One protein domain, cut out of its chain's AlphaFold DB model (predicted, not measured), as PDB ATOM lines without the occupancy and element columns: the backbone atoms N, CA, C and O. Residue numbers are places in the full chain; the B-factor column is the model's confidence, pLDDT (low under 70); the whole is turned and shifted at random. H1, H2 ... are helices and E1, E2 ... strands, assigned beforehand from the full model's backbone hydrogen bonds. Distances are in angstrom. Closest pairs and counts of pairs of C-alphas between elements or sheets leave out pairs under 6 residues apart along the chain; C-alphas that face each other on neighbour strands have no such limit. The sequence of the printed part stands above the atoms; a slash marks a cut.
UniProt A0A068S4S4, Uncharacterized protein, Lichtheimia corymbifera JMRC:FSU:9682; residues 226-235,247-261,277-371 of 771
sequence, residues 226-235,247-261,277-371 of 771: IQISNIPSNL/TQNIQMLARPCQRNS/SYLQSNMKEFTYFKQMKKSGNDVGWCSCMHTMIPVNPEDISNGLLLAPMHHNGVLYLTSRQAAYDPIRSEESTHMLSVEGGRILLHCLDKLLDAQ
ATOM      1  N   ILE A 226      -1.328   4.633  91.200       95.00
ATOM      2  CA  ILE A 226      -0.557   3.602  90.526       95.00
ATOM      3  C   ILE A 226      -1.113   2.264  90.991       95.00
ATOM      4  O   ILE A 226      -0.963   1.907  92.157       95.00
ATOM      5  N   GLN A 227      -1.758   1.531  90.091       95.56
ATOM      6  CA  GLN A 227      -2.174   0.158  90.330       95.56
ATOM      7  C   GLN A 227      -1.117  -0.790  89.774       95.56
ATOM      8  O   GLN A 227      -0.783  -0.733  88.594       95.56
ATOM      9  N   ILE A 228      -0.605  -1.673  90.624       95.31
ATOM     10  CA  ILE A 228       0.348  -2.715  90.254       95.31
ATOM     11  C   ILE A 228      -0.393  -4.043  90.304       95.31
ATOM     12  O   ILE A 228      -0.868  -4.439  91.368       95.31
ATOM     13  N   SER A 229      -0.511  -4.707  89.162       95.06
ATOM     14  CA  SER A 229      -1.194  -5.989  89.018       95.06
ATOM     15  C   SER A 229      -0.233  -7.170  88.942       95.06
ATOM     16  O   SER A 229       0.962  -7.007  88.679       95.06
ATOM     17  N   ASN A 230      -0.780  -8.371  89.139       92.81
ATOM     18  CA  ASN A 230      -0.082  -9.655  89.019       92.81
ATOM     19  C   ASN A 230       1.075  -9.851  90.011       92.81
ATOM     20  O   ASN A 230       2.056 -10.525  89.695       92.81
ATOM     21  N   ILE A 231       0.975  -9.286  91.218       90.75
ATOM     22  CA  ILE A 231       2.002  -9.486  92.243       90.75
ATOM     23  C   ILE A 231       1.828 -10.890  92.842       90.75
ATOM     24  O   ILE A 231       0.756 -11.175  93.380       90.75
ATOM     25  N   PRO A 232       2.834 -11.778  92.761       88.06
ATOM     26  CA  PRO A 232       2.770 -13.109  93.364       88.06
ATOM     27  C   PRO A 232       2.634 -13.024  94.890       88.06
ATOM     28  O   PRO A 232       3.470 -12.404  95.545       88.06
ATOM     29  N   SER A 233       1.625 -13.679  95.475       81.31
ATOM     30  CA  SER A 233       1.427 -13.684  96.935       81.31
ATOM     31  C   SER A 233       2.474 -14.517  97.688       81.31
ATOM     32  O   SER A 233       2.788 -14.211  98.833       81.31
ATOM     33  N   ASN A 234       3.042 -15.546  97.044       72.69
ATOM     34  CA  ASN A 234       4.012 -16.471  97.638       72.69
ATOM     35  C   ASN A 234       5.369 -16.348  96.937       72.69
ATOM     36  O   ASN A 234       5.742 -17.187  96.119       72.69
ATOM     37  N   LEU A 235       6.126 -15.298  97.251       62.84
ATOM     38  CA  LEU A 235       7.480 -15.130  96.708       62.84
ATOM     39  C   LEU A 235       8.507 -16.099  97.326       62.84
ATOM     40  O   LEU A 235       9.555 -16.325  96.727       62.84
ATOM     41  N   THR A 247      -2.439 -14.153  92.656       89.94
ATOM     42  CA  THR A 247      -1.903 -12.830  92.365       89.94
ATOM     43  C   THR A 247      -2.730 -11.778  93.080       89.94
ATOM     44  O   THR A 247      -3.930 -11.949  93.299       89.94
ATOM     45  N   GLN A 248      -2.075 -10.694  93.475       90.81
ATOM     46  CA  GLN A 248      -2.705  -9.568  94.146       90.81
ATOM     47  C   GLN A 248      -2.456  -8.278  93.369       90.81
ATOM     48  O   GLN A 248      -1.465  -8.142  92.643       90.81
ATOM     49  N   ASN A 249      -3.380  -7.335  93.540       93.50
ATOM     50  CA  ASN A 249      -3.287  -5.993  92.990       93.50
ATOM     51  C   ASN A 249      -3.051  -5.014  94.136       93.50
ATOM     52  O   ASN A 249      -3.735  -5.082  95.151       93.50
ATOM     53  N   ILE A 250      -2.120  -4.084  93.957       93.75
ATOM     54  CA  ILE A 250      -1.794  -3.077  94.969       93.75
ATOM     55  C   ILE A 250      -1.973  -1.691  94.382       93.75
ATOM     56  O   ILE A 250      -1.592  -1.439  93.241       93.75
ATOM     57  N   GLN A 251      -2.533  -0.781  95.175       94.75
ATOM     58  CA  GLN A 251      -2.681   0.620  94.807       94.75
ATOM     59  C   GLN A 251      -1.749   1.506  95.628       94.75
ATOM     60  O   GLN A 251      -1.693   1.444  96.861       94.75
ATOM     61  N   MET A 252      -1.028   2.373  94.931       95.75
ATOM     62  CA  MET A 252      -0.050   3.292  95.498       95.75
ATOM     63  C   MET A 252      -0.268   4.695  94.934       95.75
ATOM     64  O   MET A 252      -0.862   4.867  93.879       95.75
ATOM     65  N   LEU A 253       0.183   5.719  95.643       95.56
ATOM     66  CA  LEU A 253       0.153   7.112  95.220       95.56
ATOM     67  C   LEU A 253       1.569   7.540  94.872       95.56
ATOM     68  O   LEU A 253       2.478   7.329  95.675       95.56
ATOM     69  N   ALA A 254       1.760   8.176  93.724       95.00
ATOM     70  CA  ALA A 254       3.045   8.761  93.350       95.00
ATOM     71  C   ALA A 254       2.844  10.028  92.518       95.00
ATOM     72  O   ALA A 254       1.776  10.256  91.952       95.00
ATOM     73  N   ARG A 255       3.880  10.865  92.430       92.56
ATOM     74  CA  ARG A 255       3.877  11.989  91.485       92.56
ATOM     75  C   ARG A 255       4.046  11.469  90.051       92.56
ATOM     76  O   ARG A 255       4.843  10.550  89.855       92.56
ATOM     77  N   PRO A 256       3.385  12.078  89.052       86.94
ATOM     78  CA  PRO A 256       3.628  11.759  87.654       86.94
ATOM     79  C   PRO A 256       5.081  12.054  87.281       86.94
ATOM     80  O   PRO A 256       5.628  13.095  87.665       86.94
ATOM     81  N   CYS A 257       5.695  11.193  86.466       84.06
ATOM     82  CA  CYS A 257       6.953  11.568  85.828       84.06
ATOM     83  C   CYS A 257       6.686  12.625  84.748       84.06
ATOM     84  O   CYS A 257       5.947  12.399  83.785       84.06
ATOM     85  N   GLN A 258       7.325  13.788  84.911       76.94
ATOM     86  CA  GLN A 258       7.101  14.991  84.101       76.94
ATOM     87  C   GLN A 258       7.340  14.786  82.600       76.94
ATOM     88  O   GLN A 258       6.758  15.504  81.791       76.94
ATOM     89  N   ARG A 259       8.163  13.802  82.209       68.56
ATOM     90  CA  ARG A 259       8.457  13.513  80.796       68.56
ATOM     91  C   ARG A 259       7.239  13.030  80.006       68.56
ATOM     92  O   ARG A 259       7.171  13.294  78.812       68.56
ATOM     93  N   ASN A 260       6.271  12.388  80.666       59.09
ATOM     94  CA  ASN A 260       5.121  11.774  79.994       59.09
ATOM     95  C   ASN A 260       3.778  12.441  80.334       59.09
ATOM     96  O   ASN A 260       2.767  12.111  79.719       59.09
ATOM     97  N   SER A 261       3.724  13.380  81.285       52.62
ATOM     98  CA  SER A 261       2.458  13.965  81.739       52.62
ATOM     99  C   SER A 261       2.250  15.386  81.209       52.62
ATOM    100  O   SER A 261       2.432  16.374  81.917       52.62
ATOM    101  N   SER A 277     -14.157   6.343  93.120       89.50
ATOM    102  CA  SER A 277     -13.924   6.439  91.682       89.50
ATOM    103  C   SER A 277     -13.576   7.851  91.203       89.50
ATOM    104  O   SER A 277     -13.212   8.021  90.040       89.50
ATOM    105  N   TYR A 278     -13.631   8.866  92.075       84.06
ATOM    106  CA  TYR A 278     -13.471  10.286  91.725       84.06
ATOM    107  C   TYR A 278     -12.206  10.587  90.899       84.06
ATOM    108  O   TYR A 278     -12.244  11.396  89.971       84.06
ATOM    109  N   LEU A 279     -11.090   9.913  91.202       82.12
ATOM    110  CA  LEU A 279      -9.812  10.059  90.489       82.12
ATOM    111  C   LEU A 279      -9.354   8.775  89.784       82.12
ATOM    112  O   LEU A 279      -8.184   8.679  89.409       82.12
ATOM    113  N   GLN A 280     -10.248   7.808  89.548       83.31
ATOM    114  CA  GLN A 280      -9.900   6.588  88.804       83.31
ATOM    115  C   GLN A 280      -9.453   6.878  87.366       83.31
ATOM    116  O   GLN A 280      -8.620   6.150  86.835       83.31
ATOM    117  N   SER A 281      -9.919   7.970  86.749       80.38
ATOM    118  CA  SER A 281      -9.441   8.403  85.425       80.38
ATOM    119  C   SER A 281      -7.942   8.731  85.394       80.38
ATOM    120  O   SER A 281      -7.327   8.666  84.333       80.38
ATOM    121  N   ASN A 282      -7.343   9.039  86.548       83.19
ATOM    122  CA  ASN A 282      -5.914   9.316  86.699       83.19
ATOM    123  C   ASN A 282      -5.119   8.077  87.147       83.19
ATOM    124  O   ASN A 282      -3.976   8.204  87.595       83.19
ATOM    125  N   MET A 283      -5.721   6.887  87.090       91.50
ATOM    126  CA  MET A 283      -5.062   5.652  87.481       91.50
ATOM    127  C   MET A 283      -4.127   5.157  86.375       91.50
ATOM    128  O   MET A 283      -4.520   4.999  85.220       91.50
ATOM    129  N   LYS A 284      -2.877   4.878  86.740       92.44
ATOM    130  CA  LYS A 284      -1.893   4.216  85.884       92.44
ATOM    131  C   LYS A 284      -1.749   2.769  86.293       92.44
ATOM    132  O   LYS A 284      -1.489   2.469  87.454       92.44
ATOM    133  N   GLU A 285      -1.863   1.886  85.315       94.50
ATOM    134  CA  GLU A 285      -1.695   0.457  85.523       94.50
ATOM    135  C   GLU A 285      -0.297   0.001  85.110       94.50
ATOM    136  O   GLU A 285       0.192   0.270  84.004       94.50
ATOM    137  N   PHE A 286       0.324  -0.731  86.023       94.94
ATOM    138  CA  PHE A 286       1.568  -1.445  85.834       94.94
ATOM    139  C   PHE A 286       1.335  -2.914  86.120       94.94
ATOM    140  O   PHE A 286       0.550  -3.273  86.992       94.94
ATOM    141  N   THR A 287       2.062  -3.763  85.420       94.38
ATOM    142  CA  THR A 287       2.073  -5.196  85.668       94.38
ATOM    143  C   THR A 287       3.428  -5.571  86.236       94.38
ATOM    144  O   THR A 287       4.468  -5.116  85.747       94.38
ATOM    145  N   TYR A 288       3.417  -6.366  87.301       93.75
ATOM    146  CA  TYR A 288       4.622  -6.979  87.831       93.75
ATOM    147  C   TYR A 288       5.290  -7.823  86.740       93.75
ATOM    148  O   TYR A 288       4.642  -8.654  86.107       93.75
ATOM    149  N   PHE A 289       6.583  -7.585  86.518       90.75
ATOM    150  CA  PHE A 289       7.357  -8.287  85.502       90.75
ATOM    151  C   PHE A 289       8.243  -9.363  86.132       90.75
ATOM    152  O   PHE A 289       8.075 -10.552  85.871       90.75
ATOM    153  N   LYS A 290       9.183  -8.955  86.990       90.94
ATOM    154  CA  LYS A 290      10.083  -9.873  87.699       90.94
ATOM    155  C   LYS A 290      10.661  -9.232  88.952       90.94
ATOM    156  O   LYS A 290      10.794  -8.010  89.034       90.94
ATOM    157  N   GLN A 291      11.096 -10.069  89.882       87.69
ATOM    158  CA  GLN A 291      11.910  -9.673  91.019       87.69
ATOM    159  C   GLN A 291      13.368 -10.037  90.745       87.69
ATOM    160  O   GLN A 291      13.662 -11.114  90.228       87.69
ATOM    161  N   MET A 292      14.287  -9.155  91.124       85.62
ATOM    162  CA  MET A 292      15.716  -9.455  91.133       85.62
ATOM    163  C   MET A 292      16.312  -9.079  92.486       85.62
ATOM    164  O   MET A 292      15.851  -8.146  93.149       85.62
ATOM    165  N   LYS A 293      17.345  -9.810  92.911       85.88
ATOM    166  CA  LYS A 293      18.211  -9.338  93.993       85.88
ATOM    167  C   LYS A 293      18.991  -8.145  93.451       85.88
ATOM    168  O   LYS A 293      19.492  -8.230  92.333       85.88
ATOM    169  N   LYS A 294      19.084  -7.056  94.215       75.25
ATOM    170  CA  LYS A 294      19.911  -5.891  93.881       75.25
ATOM    171  C   LYS A 294      21.366  -6.364  93.832       75.25
ATOM    172  O   LYS A 294      22.024  -6.469  94.863       75.25
ATOM    173  N   SER A 295      21.835  -6.746  92.649       71.31
ATOM    174  CA  SER A 295      23.263  -6.864  92.391       71.31
ATOM    175  C   SER A 295      23.802  -5.434  92.289       71.31
ATOM    176  O   SER A 295      23.084  -4.537  91.843       71.31
ATOM    177  N   GLY A 296      25.031  -5.182  92.748       60.38
ATOM    178  CA  GLY A 296      25.597  -3.825  92.772       60.38
ATOM    179  C   GLY A 296      25.641  -3.131  91.403       60.38
ATOM    180  O   GLY A 296      25.751  -1.911  91.356       60.38
ATOM    181  N   ASN A 297      25.493  -3.889  90.311       57.59
ATOM    182  CA  ASN A 297      25.616  -3.400  88.940       57.59
ATOM    183  C   ASN A 297      24.273  -3.301  88.189       57.59
ATOM    184  O   ASN A 297      24.229  -2.670  87.140       57.59
ATOM    185  N   ASP A 298      23.175  -3.869  88.706       60.03
ATOM    186  CA  ASP A 298      21.888  -3.947  87.982       60.03
ATOM    187  C   ASP A 298      20.935  -2.778  88.280       60.03
ATOM    188  O   ASP A 298      19.710  -2.915  88.200       60.03
ATOM    189  N   VAL A 299      21.457  -1.609  88.654       62.00
ATOM    190  CA  VAL A 299      20.615  -0.415  88.793       62.00
ATOM    191  C   VAL A 299      20.475   0.211  87.410       62.00
ATOM    192  O   VAL A 299      21.275   1.055  87.021       62.00
ATOM    193  N   GLY A 300      19.469  -0.239  86.653       70.31
ATOM    194  CA  GLY A 300      19.166   0.327  85.338       70.31
ATOM    195  C   GLY A 300      19.063   1.854  85.390       70.31
ATOM    196  O   GLY A 300      18.564   2.425  86.368       70.31
ATOM    197  N   TRP A 301      19.539   2.523  84.340       81.75
ATOM    198  CA  TRP A 301      19.592   3.982  84.302       81.75
ATOM    199  C   TRP A 301      18.185   4.584  84.410       81.75
ATOM    200  O   TRP A 301      17.294   4.323  83.593       81.75
ATOM    201  N   CYS A 302      17.975   5.398  85.446       88.06
ATOM    202  CA  CYS A 302      16.693   6.040  85.711       88.06
ATOM    203  C   CYS A 302      16.710   7.514  85.288       88.06
ATOM    204  O   CYS A 302      17.688   8.234  85.478       88.06
ATOM    205  N   SER A 303      15.601   7.975  84.709       88.19
ATOM    206  CA  SER A 303      15.432   9.379  84.306       88.19
ATOM    207  C   SER A 303      14.821  10.255  85.399       88.19
ATOM    208  O   SER A 303      15.079  11.455  85.463       88.19
ATOM    209  N   CYS A 304      13.972   9.660  86.233       90.75
ATOM    210  CA  CYS A 304      13.269  10.299  87.333       90.75
ATOM    211  C   CYS A 304      13.003   9.243  88.418       90.75
ATOM    212  O   CYS A 304      12.886   8.046  88.134       90.75
ATOM    213  N   MET A 305      12.918   9.702  89.667       93.06
ATOM    214  CA  MET A 305      12.643   8.872  90.835       93.06
ATOM    215  C   MET A 305      11.519   9.510  91.648       93.06
ATOM    216  O   MET A 305      11.547  10.710  91.935       93.06
ATOM    217  N   HIS A 306      10.524   8.710  92.022       93.69
ATOM    218  CA  HIS A 306       9.321   9.179  92.696       93.69
ATOM    219  C   HIS A 306       9.060   8.381  93.965       93.69
ATOM    220  O   HIS A 306       9.057   7.155  93.949       93.69
ATOM    221  N   THR A 307       8.795   9.070  95.072       94.81
ATOM    222  CA  THR A 307       8.312   8.404  96.284       94.81
ATOM    223  C   THR A 307       6.899   7.892  96.061       94.81
ATOM    224  O   THR A 307       6.026   8.650  95.632       94.81
ATOM    225  N   MET A 308       6.689   6.616  96.372       95.31
ATOM    226  CA  MET A 308       5.382   5.987  96.353       95.31
ATOM    227  C   MET A 308       4.845   5.765  97.760       95.31
ATOM    228  O   MET A 308       5.590   5.489  98.702       95.31
ATOM    229  N   ILE A 309       3.529   5.867  97.889       95.31
ATOM    230  CA  ILE A 309       2.826   5.815  99.166       95.31
ATOM    231  C   ILE A 309       1.680   4.818  99.028       95.31
ATOM    232  O   ILE A 309       0.808   5.046  98.196       95.31
ATOM    233  N   PRO A 310       1.622   3.733  99.817       94.88
ATOM    234  CA  PRO A 310       0.487   2.819  99.772       94.88
ATOM    235  C   PRO A 310      -0.826   3.568 100.014       94.88
ATOM    236  O   PRO A 310      -0.907   4.391 100.938       94.88
ATOM    237  N   VAL A 311      -1.843   3.287  99.195       93.19
ATOM    238  CA  VAL A 311      -3.182   3.868  99.356       93.19
ATOM    239  C   VAL A 311      -3.780   3.409 100.686       93.19
ATOM    240  O   VAL A 311      -4.191   4.247 101.483       93.19
ATOM    241  N   ASN A 312      -3.727   2.108 100.976       90.88
ATOM    242  CA  ASN A 312      -4.224   1.520 102.221       90.88
ATOM    243  C   ASN A 312      -3.076   0.837 102.973       90.88
ATOM    244  O   ASN A 312      -2.849  -0.339 102.736       90.88
ATOM    245  N   PRO A 313      -2.328   1.525 103.852       87.12
ATOM    246  CA  PRO A 313      -1.100   0.980 104.450       87.12
ATOM    247  C   PRO A 313      -1.308  -0.288 105.294       87.12
ATOM    248  O   PRO A 313      -0.363  -1.047 105.468       87.12
ATOM    249  N   GLU A 314      -2.523  -0.511 105.794       86.50
ATOM    250  CA  GLU A 314      -2.908  -1.678 106.601       86.50
ATOM    251  C   GLU A 314      -3.189  -2.933 105.765       86.50
ATOM    252  O   GLU A 314      -3.300  -4.025 106.313       86.50
ATOM    253  N   ASP A 315      -3.301  -2.791 104.442       86.25
ATOM    254  CA  ASP A 315      -3.562  -3.916 103.555       86.25
ATOM    255  C   ASP A 315      -2.384  -4.904 103.579       86.25
ATOM    256  O   ASP A 315      -1.234  -4.534 103.312       86.25
ATOM    257  N   ILE A 316      -2.687  -6.170 103.884       76.69
ATOM    258  CA  ILE A 316      -1.731  -7.281 103.969       76.69
ATOM    259  C   ILE A 316      -0.943  -7.408 102.662       76.69
ATOM    260  O   ILE A 316       0.254  -7.711 102.688       76.69
ATOM    261  N   SER A 317      -1.573  -7.100 101.525       81.69
ATOM    262  CA  SER A 317      -0.920  -7.088 100.216       81.69
ATOM    263  C   SER A 317       0.301  -6.166 100.170       81.69
ATOM    264  O   SER A 317       1.302  -6.505  99.540       81.69
ATOM    265  N   ASN A 318       0.303  -5.047 100.903       80.94
ATOM    266  CA  ASN A 318       1.492  -4.192 100.989       80.94
ATOM    267  C   ASN A 318       2.628  -4.857 101.758       80.94
ATOM    268  O   ASN A 318       3.787  -4.692 101.382       80.94
ATOM    269  N   GLY A 319       2.318  -5.612 102.814       81.25
ATOM    270  CA  GLY A 319       3.312  -6.405 103.537       81.25
ATOM    271  C   GLY A 319       3.986  -7.425 102.618       81.25
ATOM    272  O   GLY A 319       5.208  -7.567 102.648       81.25
ATOM    273  N   LEU A 320       3.203  -8.054 101.735       78.50
ATOM    274  CA  LEU A 320       3.695  -8.997 100.726       78.50
ATOM    275  C   LEU A 320       4.567  -8.329  99.654       78.50
ATOM    276  O   LEU A 320       5.544  -8.927  99.215       78.50
ATOM    277  N   LEU A 321       4.276  -7.082  99.269       81.69
ATOM    278  CA  LEU A 321       5.136  -6.305  98.366       81.69
ATOM    279  C   LEU A 321       6.441  -5.868  99.038       81.69
ATOM    280  O   LEU A 321       7.495  -5.854  98.406       81.69
ATOM    281  N   LEU A 322       6.369  -5.484 100.314       81.94
ATOM    282  CA  LEU A 322       7.481  -4.895 101.051       81.94
ATOM    283  C   LEU A 322       8.492  -5.929 101.541       81.94
ATOM    284  O   LEU A 322       9.695  -5.677 101.457       81.94
ATOM    285  N   ALA A 323       8.045  -7.088 102.028       83.00
ATOM    286  CA  ALA A 323       8.937  -8.115 102.573       83.00
ATOM    287  C   ALA A 323      10.071  -8.528 101.601       83.00
ATOM    288  O   ALA A 323      11.236  -8.499 102.002       83.00
ATOM    289  N   PRO A 324       9.805  -8.802 100.309       77.50
ATOM    290  CA  PRO A 324      10.846  -9.125  99.336       77.50
ATOM    291  C   PRO A 324      11.797  -7.954  99.050       77.50
ATOM    292  O   PRO A 324      12.972  -8.169  98.752       77.50
ATOM    293  N   MET A 325      11.312  -6.713  99.144       79.81
ATOM    294  CA  MET A 325      12.117  -5.513  98.906       79.81
ATOM    295  C   MET A 325      13.036  -5.184 100.087       79.81
ATOM    296  O   MET A 325      14.147  -4.700  99.880       79.81
ATOM    297  N   HIS A 326      12.624  -5.503 101.318       79.06
ATOM    298  CA  HIS A 326      13.454  -5.335 102.516       79.06
ATOM    299  C   HIS A 326      14.708  -6.225 102.518       79.06
ATOM    300  O   HIS A 326      15.689  -5.888 103.176       79.06
ATOM    301  N   HIS A 327      14.727  -7.308 101.737       81.44
ATOM    302  CA  HIS A 327      15.891  -8.184 101.557       81.44
ATOM    303  C   HIS A 327      16.767  -7.781 100.357       81.44
ATOM    304  O   HIS A 327      17.253  -8.641  99.620       81.44
ATOM    305  N   ASN A 328      16.955  -6.473 100.140       75.62
ATOM    306  CA  ASN A 328      17.657  -5.907  98.980       75.62
ATOM    307  C   ASN A 328      17.056  -6.355  97.634       75.62
ATOM    308  O   ASN A 328      17.771  -6.502  96.643       75.62
ATOM    309  N   GLY A 329      15.750  -6.611  97.586       84.31
ATOM    310  CA  GLY A 329      15.043  -6.931  96.349       84.31
ATOM    311  C   GLY A 329      14.622  -5.671  95.595       84.31
ATOM    312  O   GLY A 329      14.224  -4.675  96.201       84.31
ATOM    313  N   VAL A 330      14.657  -5.734  94.266       91.19
ATOM    314  CA  VAL A 330      14.016  -4.755  93.378       91.19
ATOM    315  C   VAL A 330      12.926  -5.440  92.560       91.19
ATOM    316  O   VAL A 330      13.071  -6.601  92.163       91.19
ATOM    317  N   LEU A 331      11.820  -4.734  92.322       92.25
ATOM    318  CA  LEU A 331      10.705  -5.237  91.515       92.25
ATOM    319  C   LEU A 331      10.653  -4.467  90.206       92.25
ATOM    320  O   LEU A 331      10.512  -3.248  90.202       92.25
ATOM    321  N   TYR A 332      10.738  -5.173  89.092       93.19
ATOM    322  CA  TYR A 332      10.589  -4.584  87.774       93.19
ATOM    323  C   TYR A 332       9.125  -4.589  87.359       93.19
ATOM    324  O   TYR A 332       8.417  -5.581  87.550       93.19
ATOM    325  N   LEU A 333       8.692  -3.477  86.776       94.56
ATOM    326  CA  LEU A 333       7.321  -3.252  86.349       94.56
ATOM    327  C   LEU A 333       7.264  -2.873  84.866       94.56
ATOM    328  O   LEU A 333       8.108  -2.122  84.354       94.56
ATOM    329  N   THR A 334       6.199  -3.306  84.201       93.56
ATOM    330  CA  THR A 334       5.886  -2.943  82.815       93.56
ATOM    331  C   THR A 334       4.609  -2.115  82.790       93.56
ATOM    332  O   THR A 334       3.594  -2.496  83.367       93.56
ATOM    333  N   SER A 335       4.655  -0.939  82.163       92.19
ATOM    334  CA  SER A 335       3.466  -0.105  81.979       92.19
ATOM    335  C   SER A 335       2.499  -0.775  81.007       92.19
ATOM    336  O   SER A 335       2.926  -1.298  79.976       92.19
ATOM    337  N   ARG A 336       1.190  -0.679  81.266       86.62
ATOM    338  CA  ARG A 336       0.155  -1.205  80.363       86.62
ATOM    339  C   ARG A 336       0.273  -0.678  78.926       86.62
ATOM    340  O   ARG A 336       0.002  -1.418  77.990       86.62
ATOM    341  N   GLN A 337       0.731   0.562  78.731       80.38
ATOM    342  CA  GLN A 337       0.970   1.109  77.387       80.38
ATOM    343  C   GLN A 337       2.076   0.357  76.633       80.38
ATOM    344  O   GLN A 337       1.957   0.158  75.429       80.38
ATOM    345  N   ALA A 338       3.123  -0.085  77.334       77.12
ATOM    346  CA  ALA A 338       4.199  -0.880  76.745       77.12
ATOM    347  C   ALA A 338       3.774  -2.336  76.504       77.12
ATOM    348  O   ALA A 338       4.225  -2.943  75.541       77.12
ATOM    349  N   ALA A 339       2.865  -2.873  77.324       73.00
ATOM    350  CA  ALA A 339       2.358  -4.238  77.171       73.00
ATOM    351  C   ALA A 339       1.575  -4.464  75.860       73.00
ATOM    352  O   ALA A 339       1.508  -5.593  75.385       73.00
ATOM    353  N   TYR A 340       0.996  -3.412  75.267       77.62
ATOM    354  CA  TYR A 340       0.293  -3.502  73.979       77.62
ATOM    355  C   TYR A 340       1.214  -3.437  72.756       77.62
ATOM    356  O   TYR A 340       0.760  -3.715  71.647       77.62
ATOM    357  N   ASP A 341       2.484  -3.072  72.934       77.38
ATOM    358  CA  ASP A 341       3.479  -3.125  71.871       77.38
ATOM    359  C   ASP A 341       4.189  -4.490  71.948       77.38
ATOM    360  O   ASP A 341       4.988  -4.702  72.860       77.38
ATOM    361  N   PRO A 342       3.914  -5.439  71.032       71.25
ATOM    362  CA  PRO A 342       4.483  -6.787  71.088       71.25
ATOM    363  C   PRO A 342       6.012  -6.805  70.960       71.25
ATOM    364  O   PRO A 342       6.639  -7.799  71.307       71.25
ATOM    365  N   ILE A 343       6.629  -5.716  70.487       71.00
ATOM    366  CA  ILE A 343       8.091  -5.575  70.451       71.00
ATOM    367  C   ILE A 343       8.632  -5.194  71.841       71.00
ATOM    368  O   ILE A 343       9.774  -5.504  72.168       71.00
ATOM    369  N   ARG A 344       7.816  -4.541  72.678       65.12
ATOM    370  CA  ARG A 344       8.193  -4.024  74.007       65.12
ATOM    371  C   ARG A 344       7.534  -4.757  75.173       65.12
ATOM    372  O   ARG A 344       7.792  -4.410  76.325       65.12
ATOM    373  N   SER A 345       6.703  -5.765  74.917       66.88
ATOM    374  CA  SER A 345       5.940  -6.467  75.955       66.88
ATOM    375  C   SER A 345       6.816  -7.209  76.969       66.88
ATOM    376  O   SER A 345       6.369  -7.463  78.083       66.88
ATOM    377  N   GLU A 346       8.067  -7.519  76.619       77.12
ATOM    378  CA  GLU A 346       9.041  -8.167  77.512       77.12
ATOM    379  C   GLU A 346       9.931  -7.176  78.274       77.12
ATOM    380  O   GLU A 346      10.881  -7.560  78.959       77.12
ATOM    381  N   GLU A 347       9.662  -5.880  78.154       84.44
ATOM    382  CA  GLU A 347      10.559  -4.864  78.669       84.44
ATOM    383  C   GLU A 347      10.057  -4.254  79.979       84.44
ATOM    384  O   GLU A 347       8.915  -3.798  80.101       84.44
ATOM    385  N   SER A 348      10.946  -4.175  80.971       89.62
ATOM    386  CA  SER A 348      10.697  -3.369  82.158       89.62
ATOM    387  C   SER A 348      10.804  -1.886  81.806       89.62
ATOM    388  O   SER A 348      11.722  -1.428  81.127       89.62
ATOM    389  N   THR A 349       9.828  -1.120  82.277       92.38
ATOM    390  CA  THR A 349       9.767   0.338  82.081       92.38
ATOM    391  C   THR A 349      10.023   1.084  83.381       92.38
ATOM    392  O   THR A 349      10.411   2.248  83.375       92.38
ATOM    393  N   HIS A 350       9.775   0.422  84.509       94.31
ATOM    394  CA  HIS A 350       9.925   0.989  85.833       94.31
ATOM    395  C   HIS A 350      10.543  -0.043  86.774       94.31
ATOM    396  O   HIS A 350      10.463  -1.252  86.540       94.31
ATOM    397  N   MET A 351      11.139   0.443  87.854       94.19
ATOM    398  CA  MET A 351      11.675  -0.376  88.932       94.19
ATOM    399  C   MET A 351      11.203   0.185  90.271       94.19
ATOM    400  O   MET A 351      11.255   1.389  90.501       94.19
ATOM    401  N   LEU A 352      10.761  -0.688  91.167       93.88
ATOM    402  CA  LEU A 352      10.523  -0.371  92.563       93.88
ATOM    403  C   LEU A 352      11.717  -0.788  93.404       93.88
ATOM    404  O   LEU A 352      12.239  -1.894  93.263       93.88
ATOM    405  N   SER A 353      12.085   0.076  94.339       92.88
ATOM    406  CA  SER A 353      13.086  -0.207  95.370       92.88
ATOM    407  C   SER A 353      12.647   0.369  96.715       92.88
ATOM    408  O   SER A 353      11.834   1.296  96.747       92.88
ATOM    409  N   VAL A 354      13.185  -0.163  97.812       91.44
ATOM    410  CA  VAL A 354      13.027   0.427  99.144       91.44
ATOM    411  C   VAL A 354      14.367   1.000  99.587       91.44
ATOM    412  O   VAL A 354      15.339   0.265  99.723       91.44
ATOM    413  N   GLU A 355      14.419   2.306  99.840       88.00
ATOM    414  CA  GLU A 355      15.629   2.990 100.308       88.00
ATOM    415  C   GLU A 355      15.291   3.887 101.501       88.00
ATOM    416  O   GLU A 355      14.368   4.703 101.453       88.00
ATOM    417  N   GLY A 356      16.001   3.704 102.620       85.69
ATOM    418  CA  GLY A 356      15.749   4.466 103.849       85.69
ATOM    419  C   GLY A 356      14.312   4.346 104.380       85.69
ATOM    420  O   GLY A 356      13.779   5.318 104.911       85.69
ATOM    421  N   GLY A 357      13.665   3.189 104.188       88.19
ATOM    422  CA  GLY A 357      12.270   2.952 104.583       88.19
ATOM    423  C   GLY A 357      11.223   3.589 103.661       88.19
ATOM    424  O   GLY A 357      10.042   3.596 103.998       88.19
ATOM    425  N   ARG A 358      11.626   4.134 102.506       90.44
ATOM    426  CA  ARG A 358      10.718   4.705 101.504       90.44
ATOM    427  C   ARG A 358      10.641   3.812 100.286       90.44
ATOM    428  O   ARG A 358      11.660   3.298  99.838       90.44
ATOM    429  N   ILE A 359       9.447   3.698  99.719       93.62
ATOM    430  CA  ILE A 359       9.235   3.010  98.450       93.62
ATOM    431  C   ILE A 359       9.480   4.024  97.335       93.62
ATOM    432  O   ILE A 359       8.881   5.102  97.324       93.62
ATOM    433  N   LEU A 360      10.377   3.695  96.417       94.25
ATOM    434  CA  LEU A 360      10.786   4.554  95.314       94.25
ATOM    435  C   LEU A 360      10.474   3.865  93.992       94.25
ATOM    436  O   LEU A 360      10.855   2.713  93.788       94.25
ATOM    437  N   LEU A 361       9.798   4.592  93.108       94.88
ATOM    438  CA  LEU A 361       9.560   4.238  91.719       94.88
ATOM    439  C   LEU A 361      10.581   4.943  90.838       94.88
ATOM    440  O   LEU A 361      10.576   6.169  90.719       94.88
ATOM    441  N   HIS A 362      11.429   4.149  90.209       94.00
ATOM    442  CA  HIS A 362      12.409   4.570  89.223       94.00
ATOM    443  C   HIS A 362      11.801   4.412  87.835       94.00
ATOM    444  O   HIS A 362      11.382   3.313  87.468       94.00
ATOM    445  N   CYS A 363      11.751   5.488  87.056       93.19
ATOM    446  CA  CYS A 363      11.354   5.409  85.651       93.19
ATOM    447  C   CYS A 363      12.593   5.123  84.806       93.19
ATOM    448  O   CYS A 363      13.452   6.000  84.632       93.19
ATOM    449  N   LEU A 364      12.681   3.894  84.307       91.88
ATOM    450  CA  LEU A 364      13.818   3.420  83.531       91.88
ATOM    451  C   LEU A 364      13.801   4.083  82.155       91.88
ATOM    452  O   LEU A 364      12.761   4.158  81.497       91.88
ATOM    453  N   ASP A 365      14.956   4.578  81.729       88.88
ATOM    454  CA  ASP A 365      15.125   5.205  80.425       88.88
ATOM    455  C   ASP A 365      16.063   4.356  79.578       88.88
ATOM    456  O   ASP A 365      17.278   4.425  79.707       88.88
ATOM    457  N   LYS A 366      15.478   3.561  78.683       84.69
ATOM    458  CA  LYS A 366      16.224   2.688  77.772       84.69
ATOM    459  C   LYS A 366      17.127   3.445  76.813       84.69
ATOM    460  O   LYS A 366      18.125   2.892  76.368       84.69
ATOM    461  N   LEU A 367      16.772   4.679  76.445       85.75
ATOM    462  CA  LEU A 367      17.639   5.480  75.591       85.75
ATOM    463  C   LEU A 367      18.896   5.857  76.370       85.75
ATOM    464  O   LEU A 367      19.994   5.733  75.837       85.75
ATOM    465  N   LEU A 368      18.722   6.276  77.625       83.56
ATOM    466  CA  LEU A 368      19.825   6.598  78.523       83.56
ATOM    467  C   LEU A 368      20.666   5.359  78.843       83.56
ATOM    468  O   LEU A 368      21.884   5.433  78.771       83.56
ATOM    469  N   ASP A 369      20.023   4.224  79.111       83.06
ATOM    470  CA  ASP A 369      20.671   2.928  79.324       83.06
ATOM    471  C   ASP A 369      21.502   2.532  78.097       83.06
ATOM    472  O   ASP A 369      22.707   2.354  78.195       83.06
ATOM    473  N   ALA A 370      20.915   2.556  76.896       84.25
ATOM    474  CA  ALA A 370      21.630   2.255  75.659       84.25
ATOM    475  C   ALA A 370      22.726   3.279  75.313       84.25
ATOM    476  O   ALA A 370      23.670   2.938  74.600       84.25
ATOM    477  N   GLN A 371      22.596   4.538  75.741       81.75
ATOM    478  CA  GLN A 371      23.649   5.550  75.621       81.75
ATOM    479  C   GLN A 371      24.781   5.281  76.607       81.75
ATOM    480  O   GLN A 371      25.937   5.411  76.225       81.75
TER     481      GLN A 371
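What this domain is: This is residues 226 to 235, 247 to 261 and 277 to 371 of the 771 residues of an uncharacterized protein of Lichtheimia corymbifera JMRC:FSU:9682 (UniProt A0A068S4S4). Seven strands ring an axis to make a small closed barrel, E1 to E7, with the helix H1 packed on its outside and the short helices H2 and H3 farther from its middle. The long strand E3 bends by 59 degrees at residue 290 as it follows the wall. The printed part has 120 residues with three named helices and seven named strands, which follow each other along the chain as E1, E2, E3, E4, H1, E5, H2, E6, E7, H3; round the ring run E1, E2, E4, E7, E6, E5, E3 and back to E1, a mixed sheet. The class is mixed, helices and strands; the whole is compact, with a radius of gyration of the C-alphas of 13.8 A, and rounded, spanning 41 by 37 by 26 A.

Where its parts are: E1, residues 226 to 232, begins with C-alpha 226 at (-0.557, 3.602, 90.526) and is 17.3 A long. E2 is residues 247 to 254, 22.2 A, and E3 residues 283 to 293, 28.4 A. E4 is residues 302 to 310, 21.7 A. H1, residues 316 to 326, is 15.4 A long and begins with C-alpha 316 at (-1.731, -7.281, 103.969). E5 is residues 329 to 335, 19.7 A; H2 is residues 336 to 339; E6 is residues 350 to 355, 15.7 A; E7 is residues 358 to 364, 18.3 A. H3, residues 366 to 371, ends with C-alpha 371 at (23.649, 5.550, 75.621).

How they stand to each other: In the barrel E1 is antiparallel to E2, with N 228 and O 250 2.8 A apart, within hydrogen-bond range. The pairing of E2 is staggered: residues 247 to 252 pair with E1, and residues 252 to 253 with E4, antiparallel, N 253 to O 309 at 2.7 A. E4 and E7 are antiparallel, N 308 to O 359 at 2.8 A. E6 and E7 form a hairpin, N 360 to O 353 at 2.8 A. E6 is antiparallel to E5, N 352 to O 331 at 2.7 A, and E5 to E3, N 332 to O 290 at 2.8 A. E3 and E1 are parallel, N 229 to O 286 at 2.8 A. H1 is on the barrel, outside it, at a height over the sheet of 6.9 A; it runs along the strands, at 4 degrees to E5 on the local plane. The closest C-alphas of H1 and E6 are those of Met 325 and Val 354, 6.0 A apart. H2 is on the barrel, with C-alphas 286 of E3 and 336 closest at 5.7 A. H3 is on it too, with C-alphas 303 of E4 and 368 closest at 7.8 A. The three helices are apart from one another. Every O i to N i+4 pair is within range in H3, 5 of 7 in H1, and H2 is too short for one.

The domain as a whole: The C-alphas farthest apart are those of Tyr 278 and Gly 296, 41.6 A. Residues 236 to 246 and 262 to 276 are not printed, with gaps of 10.6 A and 20.6 A between C-alphas. Of the links printed whole, none is long. The mean pLDDT of the printed part is 85.0; residues 235, 259 to 261, 296 to 299 and 344 to 345 are under 70.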